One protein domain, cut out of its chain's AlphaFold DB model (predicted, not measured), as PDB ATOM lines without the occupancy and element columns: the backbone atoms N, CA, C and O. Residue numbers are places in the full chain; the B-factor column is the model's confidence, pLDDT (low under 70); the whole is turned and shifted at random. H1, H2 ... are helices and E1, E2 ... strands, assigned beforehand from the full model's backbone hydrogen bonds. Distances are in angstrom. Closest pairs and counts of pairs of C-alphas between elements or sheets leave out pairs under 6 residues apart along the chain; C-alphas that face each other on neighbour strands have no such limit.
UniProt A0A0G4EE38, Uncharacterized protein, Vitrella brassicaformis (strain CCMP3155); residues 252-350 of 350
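Overview. This is residues 252 to 350 of the 350 residues of an uncharacterized protein of Vitrella brassicaformis (strain CCMP3155) (UniProt A0A0G4EE38). A long helix, H1, lies slantwise over one face of a small three-stranded sheet, and a second helix, H3, starts at the sheet's edge strand E3, runs back beside the first part of H1 and sticks out at its end with residues 344 to 347. Two loops, with residues 298 to 303 and 315 to 324 standing free, bulge out from the sheet. The printed part has 99 residues with three named helices and three named strands, in the order H1, E1, E2, H2, E3, H3; the sheet's order is E2, E1, E3, all antiparallel, and the class is mostly helix. The whole is loose, with a radius of gyration of the C-alphas of 16.3 A, and elongated, spanning 54 by 29 by 25 A.

Arrangement. H1, residues 256 to 281, is on the sheet of E1, residues 290 to 294, E2, residues 307 to 309, and E3, residues 329 to 331, at a height over the sheet of 8.9 A, on a local plane fitted to just 6 C-alphas. This makes two layers, helix on one face of a sheet. H1 lies over E1, and E2 only just misses being under it, with 2 C-alphas of H1 falling on it; H1 runs slantwise to the strands, at 45 degrees to E1 on the local plane. The closest C-alphas of H1 and E1 are those of Gly 266 and Leu 291, 7.1 A apart. E1 and E2 form a hairpin, with N 290 and O 309 2.8 A apart, within hydrogen-bond range. E1 and E3 are antiparallel, with N 330 and O 293 2.9 A apart, also within range. The pairing is staggered: E1 pairs with E2 over residues 290 to 292 and with E3 over 292 to 294. E2, H2, residues 323 to 326, and E3 form a split strand-helix-strand unit, two strands of one sheet that are not neighbours, with a helix between them along the chain and E1 between them in the sheet, and its crossover is right-handed. H2 is not on the sheet and is apart from H1. H3, residues 332 to 347, only grazes the sheet with residues 332 to 335. H3 touches H1 through residues 256 to 263 of H1 alone, at a shallow tilt of 17 degrees, opposite ways; their closest C-alphas, of Leu 256 and Leu 339, are 6.5 A apart. Every O i to N i+4 pair is within hydrogen-bond range in H1 and H3; H2 is too short for such a pair, and 0 of its 1 O i to N i+3 pair is within range.

Along the chain. H1 begins at C-alpha 256 (399.250, 283.587, 836.409) and is 36.3 A long. E1 is 13.0 A long, E2 6.0 A, H2 5.1 A and E3 6.4 A. H3 is 22.5 A long and ends at C-alpha 347 (390.401, 282.578, 825.011).

Size, cuts and confidence. The two C-alphas farthest apart, of Trp 281 and Gly 350, the chain's last residue, are 55.1 A apart. The printed part has no cut. The links E1 to E2 and E2 to H2 are long. The mean pLDDT of the printed part is 80.9; residues 252 to 254 and 312 to 327 are under 70.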
ATOM      1  N   GLY A 252     403.289 293.581 830.922       45.59
ATOM      2  CA  GLY A 252     403.958 292.376 831.371       45.59
ATOM      3  C   GLY A 252     403.014 291.704 832.349       45.59
ATOM      4  O   GLY A 252     403.099 291.927 833.555       45.59
ATOM      5  N   THR A 253     402.037 290.978 831.814       56.88
ATOM      6  CA  THR A 253     401.125 290.164 832.591       56.88
ATOM      7  C   THR A 253     402.012 289.192 833.340       56.88
ATOM      8  O   THR A 253     402.776 288.417 832.760       56.88
ATOM      9  N   PHE A 254     402.002 289.308 834.664       66.94
ATOM     10  CA  PHE A 254     402.681 288.329 835.485       66.94
ATOM     11  C   PHE A 254     402.106 286.964 835.116       66.94
ATOM     12  O   PHE A 254     400.878 286.838 835.058       66.94
ATOM     13  N   PRO A 255     402.946 285.948 834.862       84.81
ATOM     14  CA  PRO A 255     402.432 284.634 834.540       84.81
ATOM     15  C   PRO A 255     401.539 284.193 835.699       84.81
ATOM     16  O   PRO A 255     402.005 284.026 836.827       84.81
ATOM     17  N   LEU A 256     400.243 284.024 835.427       85.50
ATOM     18  CA  LEU A 256     399.250 283.587 836.409       85.50
ATOM     19  C   LEU A 256     399.708 282.354 837.221       85.50
ATOM     20  O   LEU A 256     399.457 282.335 838.428       85.50
ATOM     21  N   PRO A 257     400.439 281.371 836.646       90.69
ATOM     22  CA  PRO A 257     401.026 280.279 837.425       90.69
ATOM     23  C   PRO A 257     401.959 280.747 838.551       90.69
ATOM     24  O   PRO A 257     401.920 280.193 839.646       90.69
ATOM     25  N   MET A 258     402.757 281.790 838.318       89.88
ATOM     26  CA  MET A 258     403.657 282.351 839.326       89.88
ATOM     27  C   MET A 258     402.873 283.038 840.443       89.88
ATOM     28  O   MET A 258     403.139 282.772 841.610       89.88
ATOM     29  N   VAL A 259     401.869 283.858 840.113       89.81
ATOM     30  CA  VAL A 259     401.027 284.527 841.126       89.81
ATOM     31  C   VAL A 259     400.276 283.500 841.976       89.81
ATOM     32  O   VAL A 259     400.224 283.636 843.197       89.81
ATOM     33  N   ARG A 260     399.759 282.427 841.361       91.50
ATOM     34  CA  ARG A 260     399.146 281.303 842.086       91.50
ATOM     35  C   ARG A 260     400.142 280.629 843.022       91.50
ATOM     36  O   ARG A 260     399.830 280.446 844.194       91.50
ATOM     37  N   LYS A 261     401.355 280.335 842.542       94.00
ATOM     38  CA  LYS A 261     402.379 279.693 843.368       94.00
ATOM     39  C   LYS A 261     402.840 280.580 844.525       94.00
ATOM     40  O   LYS A 261     403.019 280.086 845.634       94.00
ATOM     41  N   MET A 262     402.990 281.884 844.291       92.38
ATOM     42  CA  MET A 262     403.309 282.864 845.332       92.38
ATOM     43  C   MET A 262     402.190 282.967 846.371       92.38
ATOM     44  O   MET A 262     402.485 283.049 847.557       92.38
ATOM     45  N   ASN A 263     400.923 282.909 845.949       92.25
ATOM     46  CA  ASN A 263     399.785 282.879 846.866       92.25
ATOM     47  C   ASN A 263     399.798 281.625 847.752       92.25
ATOM     48  O   ASN A 263     399.678 281.728 848.966       92.25
ATOM     49  N   GLU A 264     399.977 280.446 847.152       93.81
ATOM     50  CA  GLU A 264     400.043 279.171 847.879       93.81
ATOM     51  C   GLU A 264     401.171 279.165 848.916       93.81
ATOM     52  O   GLU A 264     400.929 278.897 850.092       93.81
ATOM     53  N   LEU A 265     402.393 279.506 848.494       94.31
ATOM     54  CA  LEU A 265     403.558 279.530 849.380       94.31
ATOM     55  C   LEU A 265     403.449 280.632 850.439       94.31
ATOM     56  O   LEU A 265     403.808 280.410 851.591       94.31
ATOM     57  N   GLY A 266     402.927 281.802 850.066       93.12
ATOM     58  CA  GLY A 266     402.710 282.911 850.990       93.12
ATOM     59  C   GLY A 266     401.718 282.551 852.092       93.12
ATOM     60  O   GLY A 266     401.984 282.834 853.256       93.12
ATOM     61  N   LEU A 267     400.610 281.882 851.753       92.69
ATOM     62  CA  LEU A 267     399.614 281.447 852.734       92.69
ATOM     63  C   LEU A 267     400.173 280.359 853.647       92.69
ATOM     64  O   LEU A 267     399.955 280.416 854.855       92.69
ATOM     65  N   GLN A 268     400.919 279.402 853.088       94.44
ATOM     66  CA  GLN A 268     401.555 278.347 853.872       94.44
ATOM     67  C   GLN A 268     402.545 278.929 854.892       94.44
ATOM     68  O   GLN A 268     402.430 278.646 856.082       94.44
ATOM     69  N   LEU A 269     403.465 279.792 854.450       92.56
ATOM     70  CA  LEU A 269     404.446 280.437 855.329       92.56
ATOM     71  C   LEU A 269     403.776 281.307 856.395       92.56
ATOM     72  O   LEU A 269     404.200 281.315 857.549       92.56
ATOM     73  N   ALA A 270     402.720 282.032 856.025       91.19
ATOM     74  CA  ALA A 270     401.993 282.874 856.961       91.19
ATOM     75  C   ALA A 270     401.257 282.050 858.031       91.19
ATOM     76  O   ALA A 270     401.205 282.454 859.193       91.19
ATOM     77  N   GLU A 271     400.719 280.886 857.663       90.56
ATOM     78  CA  GLU A 271     400.097 279.961 858.608       90.56
ATOM     79  C   GLU A 271     401.138 279.305 859.524       90.56
ATOM     80  O   GLU A 271     400.939 279.268 860.735       90.56
ATOM     81  N   GLU A 272     402.278 278.862 858.988       92.44
ATOM     82  CA  GLU A 272     403.390 278.327 859.786       92.44
ATOM     83  C   GLU A 272     403.895 279.362 860.805       92.44
ATOM     84  O   GLU A 272     404.024 279.060 861.996       92.44
ATOM     85  N   GLN A 273     404.082 280.615 860.379       88.25
ATOM     86  CA  GLN A 273     404.437 281.715 861.279       88.25
ATOM     87  C   GLN A 273     403.346 281.994 862.314       88.25
ATOM     88  O   GLN A 273     403.656 282.216 863.484       88.25
ATOM     89  N   ARG A 274     402.066 281.958 861.925       87.12
ATOM     90  CA  ARG A 274     400.948 282.112 862.864       87.12
ATOM     91  C   ARG A 274     400.959 281.019 863.928       87.12
ATOM     92  O   ARG A 274     400.788 281.335 865.103       87.12
ATOM     93  N   GLN A 275     401.170 279.762 863.546       90.25
ATOM     94  CA  GLN A 275     401.255 278.647 864.492       90.25
ATOM     95  C   GLN A 275     402.443 278.812 865.438       90.25
ATOM     96  O   GLN A 275     402.292 278.648 866.648       90.25
ATOM     97  N   HIS A 276     403.595 279.230 864.917       88.00
ATOM     98  CA  HIS A 276     404.764 279.539 865.732       88.00
ATOM     99  C   HIS A 276     404.482 280.673 866.736       88.00
ATOM    100  O   HIS A 276     404.790 280.551 867.922       88.00
ATOM    101  N   LEU A 277     403.814 281.750 866.300       85.56
ATOM    102  CA  LEU A 277     403.413 282.860 867.172       85.56
ATOM    103  C   LEU A 277     402.400 282.436 868.247       85.56
ATOM    104  O   LEU A 277     402.493 282.869 869.398       85.56
ATOM    105  N   LEU A 278     401.459 281.559 867.899       86.62
ATOM    106  CA  LEU A 278     400.495 280.991 868.841       86.62
ATOM    107  C   LEU A 278     401.180 280.116 869.895       86.62
ATOM    108  O   LEU A 278     400.865 280.232 871.078       86.62
ATOM    109  N   GLN A 279     402.121 279.265 869.486       91.06
ATOM    110  CA  GLN A 279     402.805 278.335 870.385       91.06
ATOM    111  C   GLN A 279     403.781 279.049 871.319       91.06
ATOM    112  O   GLN A 279     403.725 278.849 872.530       91.06
ATOM    113  N   GLN A 280     404.647 279.902 870.769       91.50
ATOM    114  CA  GLN A 280     405.709 280.544 871.541       91.50
ATOM    115  C   GLN A 280     405.189 281.727 872.370       91.50
ATOM    116  O   GLN A 280     405.657 281.947 873.484       91.50
ATOM    117  N   TRP A 281     404.202 282.473 871.861       82.81
ATOM    118  CA  TRP A 281     403.802 283.754 872.456       82.81
ATOM    119  C   TRP A 281     402.342 283.802 872.921       82.81
ATOM    120  O   TRP A 281     401.929 284.801 873.509       82.81
ATOM    121  N   ARG A 282     401.542 282.748 872.680       86.75
ATOM    122  CA  ARG A 282     400.087 282.708 872.966       86.75
ATOM    123  C   ARG A 282     399.325 283.892 872.367       86.75
ATOM    124  O   ARG A 282     398.336 284.374 872.921       86.75
ATOM    125  N   ILE A 283     399.806 284.364 871.224       81.44
ATOM    126  CA  ILE A 283     399.266 285.517 870.523       81.44
ATOM    127  C   ILE A 283     398.125 285.056 869.607       81.44
ATOM    128  O   ILE A 283     398.356 284.418 868.583       81.44
ATOM    129  N   TYR A 284     396.882 285.396 869.961       79.81
ATOM    130  CA  TYR A 284     395.702 285.055 869.165       79.81
ATOM    131  C   TYR A 284     395.459 286.079 868.056       79.81
ATOM    132  O   TYR A 284     395.064 287.219 868.309       79.81
ATOM    133  N   LEU A 285     395.661 285.651 866.813       81.19
ATOM    134  CA  LEU A 285     395.285 286.415 865.628       81.19
ATOM    135  C   LEU A 285     393.810 286.180 865.307       81.19
ATOM    136  O   LEU A 285     393.371 285.040 865.167       81.19
ATOM    137  N   THR A 286     393.041 287.264 865.202       84.25
ATOM    138  CA  THR A 286     391.584 287.214 864.994       84.25
ATOM    139  C   THR A 286     391.174 287.081 863.535       84.25
ATOM    140  O   THR A 286     390.010 286.818 863.252       84.25
ATOM    141  N   ALA A 287     392.107 287.270 862.607       86.69
ATOM    142  CA  ALA A 287     391.857 287.156 861.181       86.69
ATOM    143  C   ALA A 287     393.034 286.452 860.487       86.69
ATOM    144  O   ALA A 287     394.165 286.514 860.984       86.69
ATOM    145  N   PRO A 288     392.771 285.758 859.366       86.12
ATOM    146  CA  PRO A 288     393.817 285.118 858.586       86.12
ATOM    147  C   PRO A 288     394.787 286.165 858.013       86.12
ATOM    148  O   PRO A 288     394.389 287.313 857.780       86.12
ATOM    149  N   PRO A 289     396.051 285.782 857.770       88.25
ATOM    150  CA  PRO A 289     397.014 286.647 857.106       88.25
ATOM    151  C   PRO A 289     396.511 287.046 855.715       88.25
ATOM    152  O   PRO A 289     395.930 286.245 854.983       88.25
ATOM    153  N   GLN A 290     396.737 288.304 855.358       91.62
ATOM    154  CA  GLN A 290     396.406 288.871 854.060       91.62
ATOM    155  C   GLN A 290     397.660 288.965 853.201       91.62
ATOM    156  O   GLN A 290     398.720 289.384 853.657       91.62
ATOM    157  N   LEU A 291     397.527 288.598 851.933       93.62
ATOM    158  CA  LEU A 291     398.606 288.644 850.958       93.62
ATOM    159  C   LEU A 291     398.345 289.740 849.934       93.62
ATOM    160  O   LEU A 291     397.221 289.893 849.443       93.62
ATOM    161  N   SER A 292     399.375 290.512 849.603       93.19
ATOM    162  CA  SER A 292     399.182 291.674 848.743       93.19
ATOM    163  C   SER A 292     400.441 292.166 848.036       93.19
ATOM    164  O   SER A 292     401.561 291.832 848.418       93.19
ATOM    165  N   PHE A 293     400.239 292.975 846.997       92.12
ATOM    166  CA  PHE A 293     401.299 293.644 846.248       92.12
ATOM    167  C   PHE A 293     401.122 295.163 846.316       92.12
ATOM    168  O   PHE A 293     399.998 295.672 846.344       92.12
ATOM    169  N   HIS A 294     402.229 295.902 846.286       89.75
ATOM    170  CA  HIS A 294     402.172 297.343 846.053       89.75
ATOM    171  C   HIS A 294     401.648 297.658 844.651       89.75
ATOM    172  O   HIS A 294     401.966 296.967 843.681       89.75
ATOM    173  N   THR A 295     400.862 298.732 844.557       86.38
ATOM    174  CA  THR A 295     400.308 299.228 843.295       86.38
ATOM    175  C   THR A 295     400.573 300.734 843.143       86.38
ATOM    176  O   THR A 295     400.123 301.511 843.989       86.38
ATOM    177  N   PRO A 296     401.256 301.178 842.067       84.31
ATOM    178  CA  PRO A 296     401.975 300.346 841.097       84.31
ATOM    179  C   PRO A 296     403.034 299.426 841.736       84.31
ATOM    180  O   PRO A 296     403.561 299.700 842.813       84.31
ATOM    181  N   ALA A 297     403.319 298.299 841.086       73.25
ATOM    182  CA  ALA A 297     404.420 297.437 841.506       73.25
ATOM    183  C   ALA A 297     405.754 298.182 841.319       73.25
ATOM    184  O   ALA A 297     405.854 299.082 840.486       73.25
ATOM    185  N   TYR A 298     406.785 297.789 842.066       79.88
ATOM    186  CA  TYR A 298     408.155 298.312 841.946       79.88
ATOM    187  C   TYR A 298     408.401 299.766 842.387       79.88
ATOM    188  O   TYR A 298     409.460 300.313 842.086       79.88
ATOM    189  N   ILE A 299     407.472 300.411 843.109       74.50
ATOM    190  CA  ILE A 299     407.672 301.807 843.559       74.50
ATOM    191  C   ILE A 299     408.805 301.917 844.582       74.50
ATOM    192  O   ILE A 299     409.621 302.830 844.508       74.50
ATOM    193  N   SER A 300     408.813 301.026 845.573       78.50
ATOM    194  CA  SER A 300     409.747 301.064 846.702       78.50
ATOM    195  C   SER A 300     410.986 300.210 846.463       78.50
ATOM    196  O   SER A 300     412.073 300.554 846.920       78.50
ATOM    197  N   VAL A 301     410.830 299.096 845.744       82.88
ATOM    198  CA  VAL A 301     411.880 298.101 845.536       82.88
ATOM    199  C   VAL A 301     411.830 297.613 844.084       82.88
ATOM    200  O   VAL A 301     410.752 297.232 843.627       82.88
ATOM    201  N   PRO A 302     412.955 297.566 843.340       86.88
ATOM    202  CA  PRO A 302     412.973 297.221 841.914       86.88
ATOM    203  C   PRO A 302     412.838 295.707 841.647       86.88
ATOM    204  O   PRO A 302     413.406 295.178 840.695       86.88
ATOM    205  N   HIS A 303     412.093 294.982 842.485       86.19
ATOM    206  CA  HIS A 303     411.695 293.599 842.242       86.19
ATOM    207  C   HIS A 303     410.305 293.304 842.827       86.19
ATOM    208  O   HIS A 303     409.833 293.983 843.742       86.19
ATOM    209  N   LEU A 304     409.642 292.281 842.279       85.25
ATOM    210  CA  LEU A 304     408.326 291.850 842.732       85.25
ATOM    211  C   LEU A 304     408.475 291.198 844.105       85.25
ATOM    212  O   LEU A 304     409.198 290.214 844.244       85.25
ATOM    213  N   HIS A 305     407.773 291.727 845.095       90.75
ATOM    214  CA  HIS A 305     407.744 291.178 846.443       90.75
ATOM    215  C   HIS A 305     406.300 291.087 846.929       90.75
ATOM    216  O   HIS A 305     405.466 291.937 846.616       90.75
ATOM    217  N   LEU A 306     406.007 290.005 847.646       92.94
ATOM    218  CA  LEU A 306     404.699 289.730 848.226       92.94
ATOM    219  C   LEU A 306     404.698 290.196 849.679       92.94
ATOM    220  O   LEU A 306     405.523 289.742 850.470       92.94
ATOM    221  N   HIS A 307     403.756 291.058 850.041       92.50
ATOM    222  CA  HIS A 307     403.543 291.435 851.431       92.50
ATOM    223  C   HIS A 307     402.645 290.416 852.108       92.50
ATOM    224  O   HIS A 307     401.539 290.142 851.632       92.50
ATOM    225  N   VAL A 308     403.111 289.909 853.246       91.62
ATOM    226  CA  VAL A 308     402.321 289.108 854.177       91.62
ATOM    227  C   VAL A 308     401.911 290.018 855.328       91.62
ATOM    228  O   VAL A 308     402.711 290.352 856.198       91.62
ATOM    229  N   LEU A 309     400.663 290.468 855.303       87.19
ATOM    230  CA  LEU A 309     400.078 291.334 856.315       87.19
ATOM    231  C   LEU A 309     399.330 290.473 857.321       87.19
ATOM    232  O   LEU A 309     398.299 289.876 857.018       87.19
ATOM    233  N   VAL A 310     399.834 290.429 858.544       82.81
ATOM    234  CA  VAL A 310     399.112 289.822 859.655       82.81
ATOM    235  C   VAL A 310     398.189 290.899 860.236       82.81
ATOM    236  O   VAL A 310     398.700 291.893 860.758       82.81
ATOM    237  N   PRO A 311     396.852 290.774 860.113       77.44
ATOM    238  CA  PRO A 311     395.945 291.803 860.599       77.44
ATOM    239  C   PRO A 311     396.169 292.048 862.098       77.44
ATOM    240  O   PRO A 311     396.412 291.097 862.850       77.44
ATOM    241  N   PRO A 312     396.114 293.317 862.539       65.62
ATOM    242  CA  PRO A 312     396.407 293.664 863.917       65.62
ATOM    243  C   PRO A 312     395.430 292.974 864.869       65.62
ATOM    244  O   PRO A 312     394.271 292.716 864.539       65.62
ATOM    245  N   PHE A 313     395.911 292.714 866.082       54.88
ATOM    246  CA  PHE A 313     395.109 292.186 867.179       54.88
ATOM    247  C   PHE A 313     393.826 292.994 867.360       54.88
ATOM    248  O   PHE A 313     393.853 294.226 867.311       54.88
ATOM    249  N   ALA A 314     392.727 292.313 867.684       52.00
ATOM    250  CA  ALA A 314     391.488 292.935 868.147       52.00
ATOM    251  C   ALA A 314     391.639 293.562 869.554       52.00
ATOM    252  O   ALA A 314     390.833 293.339 870.454       52.00
ATOM    253  N   HIS A 315     392.680 294.366 869.772       43.69
ATOM    254  CA  HIS A 315     392.862 295.176 870.967       43.69
ATOM    255  C   HIS A 315     392.610 296.653 870.653       43.69
ATOM    256  O   HIS A 315     393.511 297.482 870.582       43.69
ATOM    257  N   GLY A 316     391.325 296.971 870.489       42.03
ATOM    258  CA  GLY A 316     390.660 298.144 871.071       42.03
ATOM    259  C   GLY A 316     391.079 299.568 870.684       42.03
ATOM    260  O   GLY A 316     390.418 300.497 871.141       42.03
ATOM    261  N   LYS A 317     392.121 299.807 869.880       47.97
ATOM    262  CA  LYS A 317     392.462 301.162 869.406       47.97
ATOM    263  C   LYS A 317     392.936 301.143 867.956       47.97
ATOM    264  O   LYS A 317     394.123 300.977 867.688       47.97
ATOM    265  N   GLU A 318     392.000 301.367 867.034       47.50
ATOM    266  CA  GLU A 318     392.287 301.666 865.627       47.50
ATOM    267  C   GLU A 318     393.246 302.863 865.526       47.50
ATOM    268  O   GLU A 318     392.909 303.994 865.894       47.50
ATOM    269  N   ARG A 319     394.464 302.637 865.023       53.97
ATOM    270  CA  ARG A 319     395.378 303.726 864.670       53.97
ATOM    271  C   ARG A 319     395.080 304.165 863.240       53.97
ATOM    272  O   ARG A 319     395.313 303.429 862.291       53.97
ATOM    273  N   LYS A 320     394.632 305.412 863.078       49.34
ATOM    274  CA  LYS A 320     394.313 306.044 861.780       49.34
ATOM    275  C   LYS A 320     395.497 306.161 860.802       49.34
ATOM    276  O   LYS A 320     395.289 306.576 859.666       49.34
ATOM    277  N   HIS A 321     396.718 305.842 861.230       41.81
ATOM    278  CA  HIS A 321     397.927 306.044 860.432       41.81
ATOM    279  C   HIS A 321     398.143 304.963 859.352       41.81
ATOM    280  O   HIS A 321     398.868 305.222 858.398       41.81
ATOM    281  N   ASP A 322     397.455 303.819 859.436       55.41
ATOM    282  CA  ASP A 322     397.639 302.702 858.495       55.41
ATOM    283  C   ASP A 322     396.755 302.793 857.236       55.41
ATOM    284  O   ASP A 322     397.136 302.338 856.163       55.41
ATOM    285  N   LEU A 323     395.598 303.458 857.291       50.75
ATOM    286  CA  LEU A 323     394.592 303.383 856.215       50.75
ATOM    287  C   LEU A 323     395.055 303.933 854.849       50.75
ATOM    288  O   LEU A 323     394.518 303.533 853.817       50.75
ATOM    289  N   ARG A 324     396.037 304.848 854.808       54.66
ATOM    290  CA  ARG A 324     396.555 305.399 853.538       54.66
ATOM    291  C   ARG A 324     397.517 304.454 852.826       54.66
ATOM    292  O   ARG A 324     397.496 304.415 851.598       54.66
ATOM    293  N   GLU A 325     398.340 303.711 853.560       60.16
ATOM    294  CA  GLU A 325     399.216 302.706 852.948       60.16
ATOM    295  C   GLU A 325     398.398 301.526 852.427       60.16
ATOM    296  O   GLU A 325     398.651 301.044 851.326       60.16
ATOM    297  N   TRP A 326     397.316 301.176 853.126       57.19
ATOM    298  CA  TRP A 326     396.374 300.143 852.696       57.19
ATOM    299  C   TRP A 326     395.680 300.485 851.370       57.19
ATOM    300  O   TRP A 326     395.330 299.589 850.608       57.19
ATOM    301  N   ALA A 327     395.523 301.772 851.039       58.91
ATOM    302  CA  ALA A 327     394.929 302.197 849.771       58.91
ATOM    303  C   ALA A 327     395.837 301.951 848.547       58.91
ATOM    304  O   ALA A 327     395.348 301.980 847.419       58.91
ATOM    305  N   ARG A 328     397.144 301.717 848.745       72.50
ATOM    306  CA  ARG A 328     398.125 301.447 847.670       72.50
ATOM    307  C   ARG A 328     398.483 299.971 847.538       72.50
ATOM    308  O   ARG A 328     399.439 299.614 846.849       72.50
ATOM    309  N   VAL A 329     397.741 299.124 848.230       79.19
ATOM    310  CA  VAL A 329     397.988 297.698 848.322       79.19
ATOM    311  C   VAL A 329     396.830 296.984 847.635       79.19
ATOM    312  O   VAL A 329     395.669 297.137 848.015       79.19
ATOM    313  N   GLU A 330     397.132 296.227 846.584       85.44
ATOM    314  CA  GLU A 330     396.142 295.400 845.903       85.44
ATOM    315  C   GLU A 330     396.212 293.985 846.477       85.44
ATOM    316  O   GLU A 330     397.280 293.365 846.519       85.44
ATOM    317  N   SER A 331     395.073 293.474 846.957       88.88
ATOM    318  CA  SER A 331     395.014 292.110 847.478       88.88
ATOM    319  C   SER A 331     395.314 291.106 846.370       88.88
ATOM    320  O   SER A 331     394.894 291.275 845.220       88.88
ATOM    321  N   ILE A 332     396.013 290.027 846.716       87.88
ATOM    322  CA  ILE A 332     396.376 288.992 845.744       87.88
ATOM    323  C   ILE A 332     395.148 288.365 845.074       87.88
ATOM    324  O   ILE A 332     395.201 288.040 843.890       87.88
ATOM    325  N   ASP A 333     394.017 288.288 845.780       88.31
ATOM    326  CA  ASP A 333     392.749 287.803 845.229       88.31
ATOM    327  C   ASP A 333     392.226 288.706 844.106       88.31
ATOM    328  O   ASP A 333     391.734 288.214 843.090       88.31
ATOM    329  N   ARG A 334     392.380 290.033 844.243       89.81
ATOM    330  CA  ARG A 334     392.016 290.988 843.185       89.81
ATOM    331  C   ARG A 334     392.943 290.862 841.983       89.81
ATOM    332  O   ARG A 334     392.452 290.837 840.854       89.81
ATOM    333  N   VAL A 335     394.251 290.713 842.218       87.19
ATOM    334  CA  VAL A 335     395.235 290.475 841.148       87.19
ATOM    335  C   VAL A 335     394.908 289.181 840.401       87.19
ATOM    336  O   VAL A 335     394.835 289.184 839.173       87.19
ATOM    337  N   LYS A 336     394.638 288.092 841.127       87.56
ATOM    338  CA  LYS A 336     394.256 286.795 840.560       87.56
ATOM    339  C   LYS A 336     392.977 286.905 839.727       87.56
ATOM    340  O   LYS A 336     392.976 286.493 838.571       87.56
ATOM    341  N   ALA A 337     391.927 287.525 840.266       90.38
ATOM    342  CA  ALA A 337     390.657 287.707 839.565       90.38
ATOM    343  C   ALA A 337     390.774 288.614 838.325       90.38
ATOM    344  O   ALA A 337     390.012 288.465 837.369       90.38
ATOM    345  N   ARG A 338     391.699 289.584 838.316       92.50
ATOM    346  CA  ARG A 338     392.014 290.374 837.114       92.50
ATOM    347  C   ARG A 338     392.687 289.503 836.053       92.50
ATOM    348  O   ARG A 338     392.186 289.447 834.936       92.50
ATOM    349  N   LEU A 339     393.747 288.783 836.420       88.31
ATOM    350  CA  LEU A 339     394.492 287.920 835.497       88.31
ATOM    351  C   LEU A 339     393.625 286.790 834.914       88.31
ATOM    352  O   LEU A 339     393.757 286.456 833.742       88.31
ATOM    353  N   GLU A 340     392.708 286.221 835.698       89.81
ATOM    354  CA  GLU A 340     391.773 285.193 835.217       89.81
ATOM    355  C   GLU A 340     390.764 285.755 834.206       89.81
ATOM    356  O   GLU A 340     390.483 285.100 833.202       89.81
ATOM    357  N   ARG A 341     390.271 286.984 834.411       92.50
ATOM    358  CA  ARG A 341     389.410 287.670 833.433       92.50
ATOM    359  C   ARG A 341     390.156 288.001 832.144       92.50
ATOM    360  O   ARG A 341     389.610 287.807 831.061       92.50
ATOM    361  N   GLU A 342     391.400 288.463 832.251       90.19
ATOM    362  CA  GLU A 342     392.260 288.707 831.089       90.19
ATOM    363  C   GLU A 342     392.494 287.406 830.309       90.19
ATOM    364  O   GLU A 342     392.279 287.369 829.099       90.19
ATOM    365  N   GLN A 343     392.806 286.303 830.996       88.56
ATOM    366  CA  GLN A 343     392.983 284.999 830.356       88.56
ATOM    367  C   GLN A 343     391.706 284.506 829.654       88.56
ATOM    368  O   GLN A 343     391.778 284.011 828.529       88.56
ATOM    369  N   GLN A 344     390.537 284.680 830.280       91.94
ATOM    370  CA  GLN A 344     389.245 284.341 829.672       91.94
ATOM    371  C   GLN A 344     388.961 285.182 828.419       91.94
ATOM    372  O   GLN A 344     388.549 284.626 827.402       91.94
ATOM    373  N   SER A 345     389.240 286.490 828.449       91.62
ATOM    374  CA  SER A 345     389.032 287.368 827.286       91.62
ATOM    375  C   SER A 345     389.911 287.007 826.085       91.62
ATOM    376  O   SER A 345     389.462 287.106 824.946       91.62
ATOM    377  N   VAL A 346     391.136 286.527 826.327       87.50
ATOM    378  CA  VAL A 346     392.030 286.054 825.259       87.50
ATOM    379  C   VAL A 346     391.502 284.750 824.658       87.50
ATOM    380  O   VAL A 346     391.535 284.582 823.442       87.50
ATOM    381  N   SER A 347     390.952 283.854 825.485       85.31
ATOM    382  CA  SER A 347     390.401 282.578 825.011       85.31
ATOM    383  C   SER A 347     389.109 282.703 824.198       85.31
ATOM    384  O   SER A 347     388.802 281.792 823.445       85.31
ATOM    385  N   SER A 348     388.357 283.802 824.327       89.62
ATOM    386  CA  SER A 348     387.100 284.006 823.586       89.62
ATOM    387  C   SER A 348     387.272 284.600 822.184       89.62
ATOM    388  O   SER A 348     386.286 284.747 821.468       89.62
ATOM    389  N   ILE A 349     388.488 285.016 821.818       86.81
ATOM    390  CA  ILE A 349     388.786 285.670 820.530       86.81
ATOM    391  C   ILE A 349     389.341 284.669 819.496       86.81
ATOM    392  O   ILE A 349     389.348 284.974 818.304       86.81
ATOM    393  N   GLY A 350     389.781 283.484 819.933       70.00
ATOM    394  CA  GLY A 350     390.186 282.369 819.067       70.00
ATOM    395  C   GLY A 350     389.115 281.296 819.017       70.00
ATOM    396  O   GLY A 350     388.994 280.670 817.943       70.00
TER     397      GLY A 350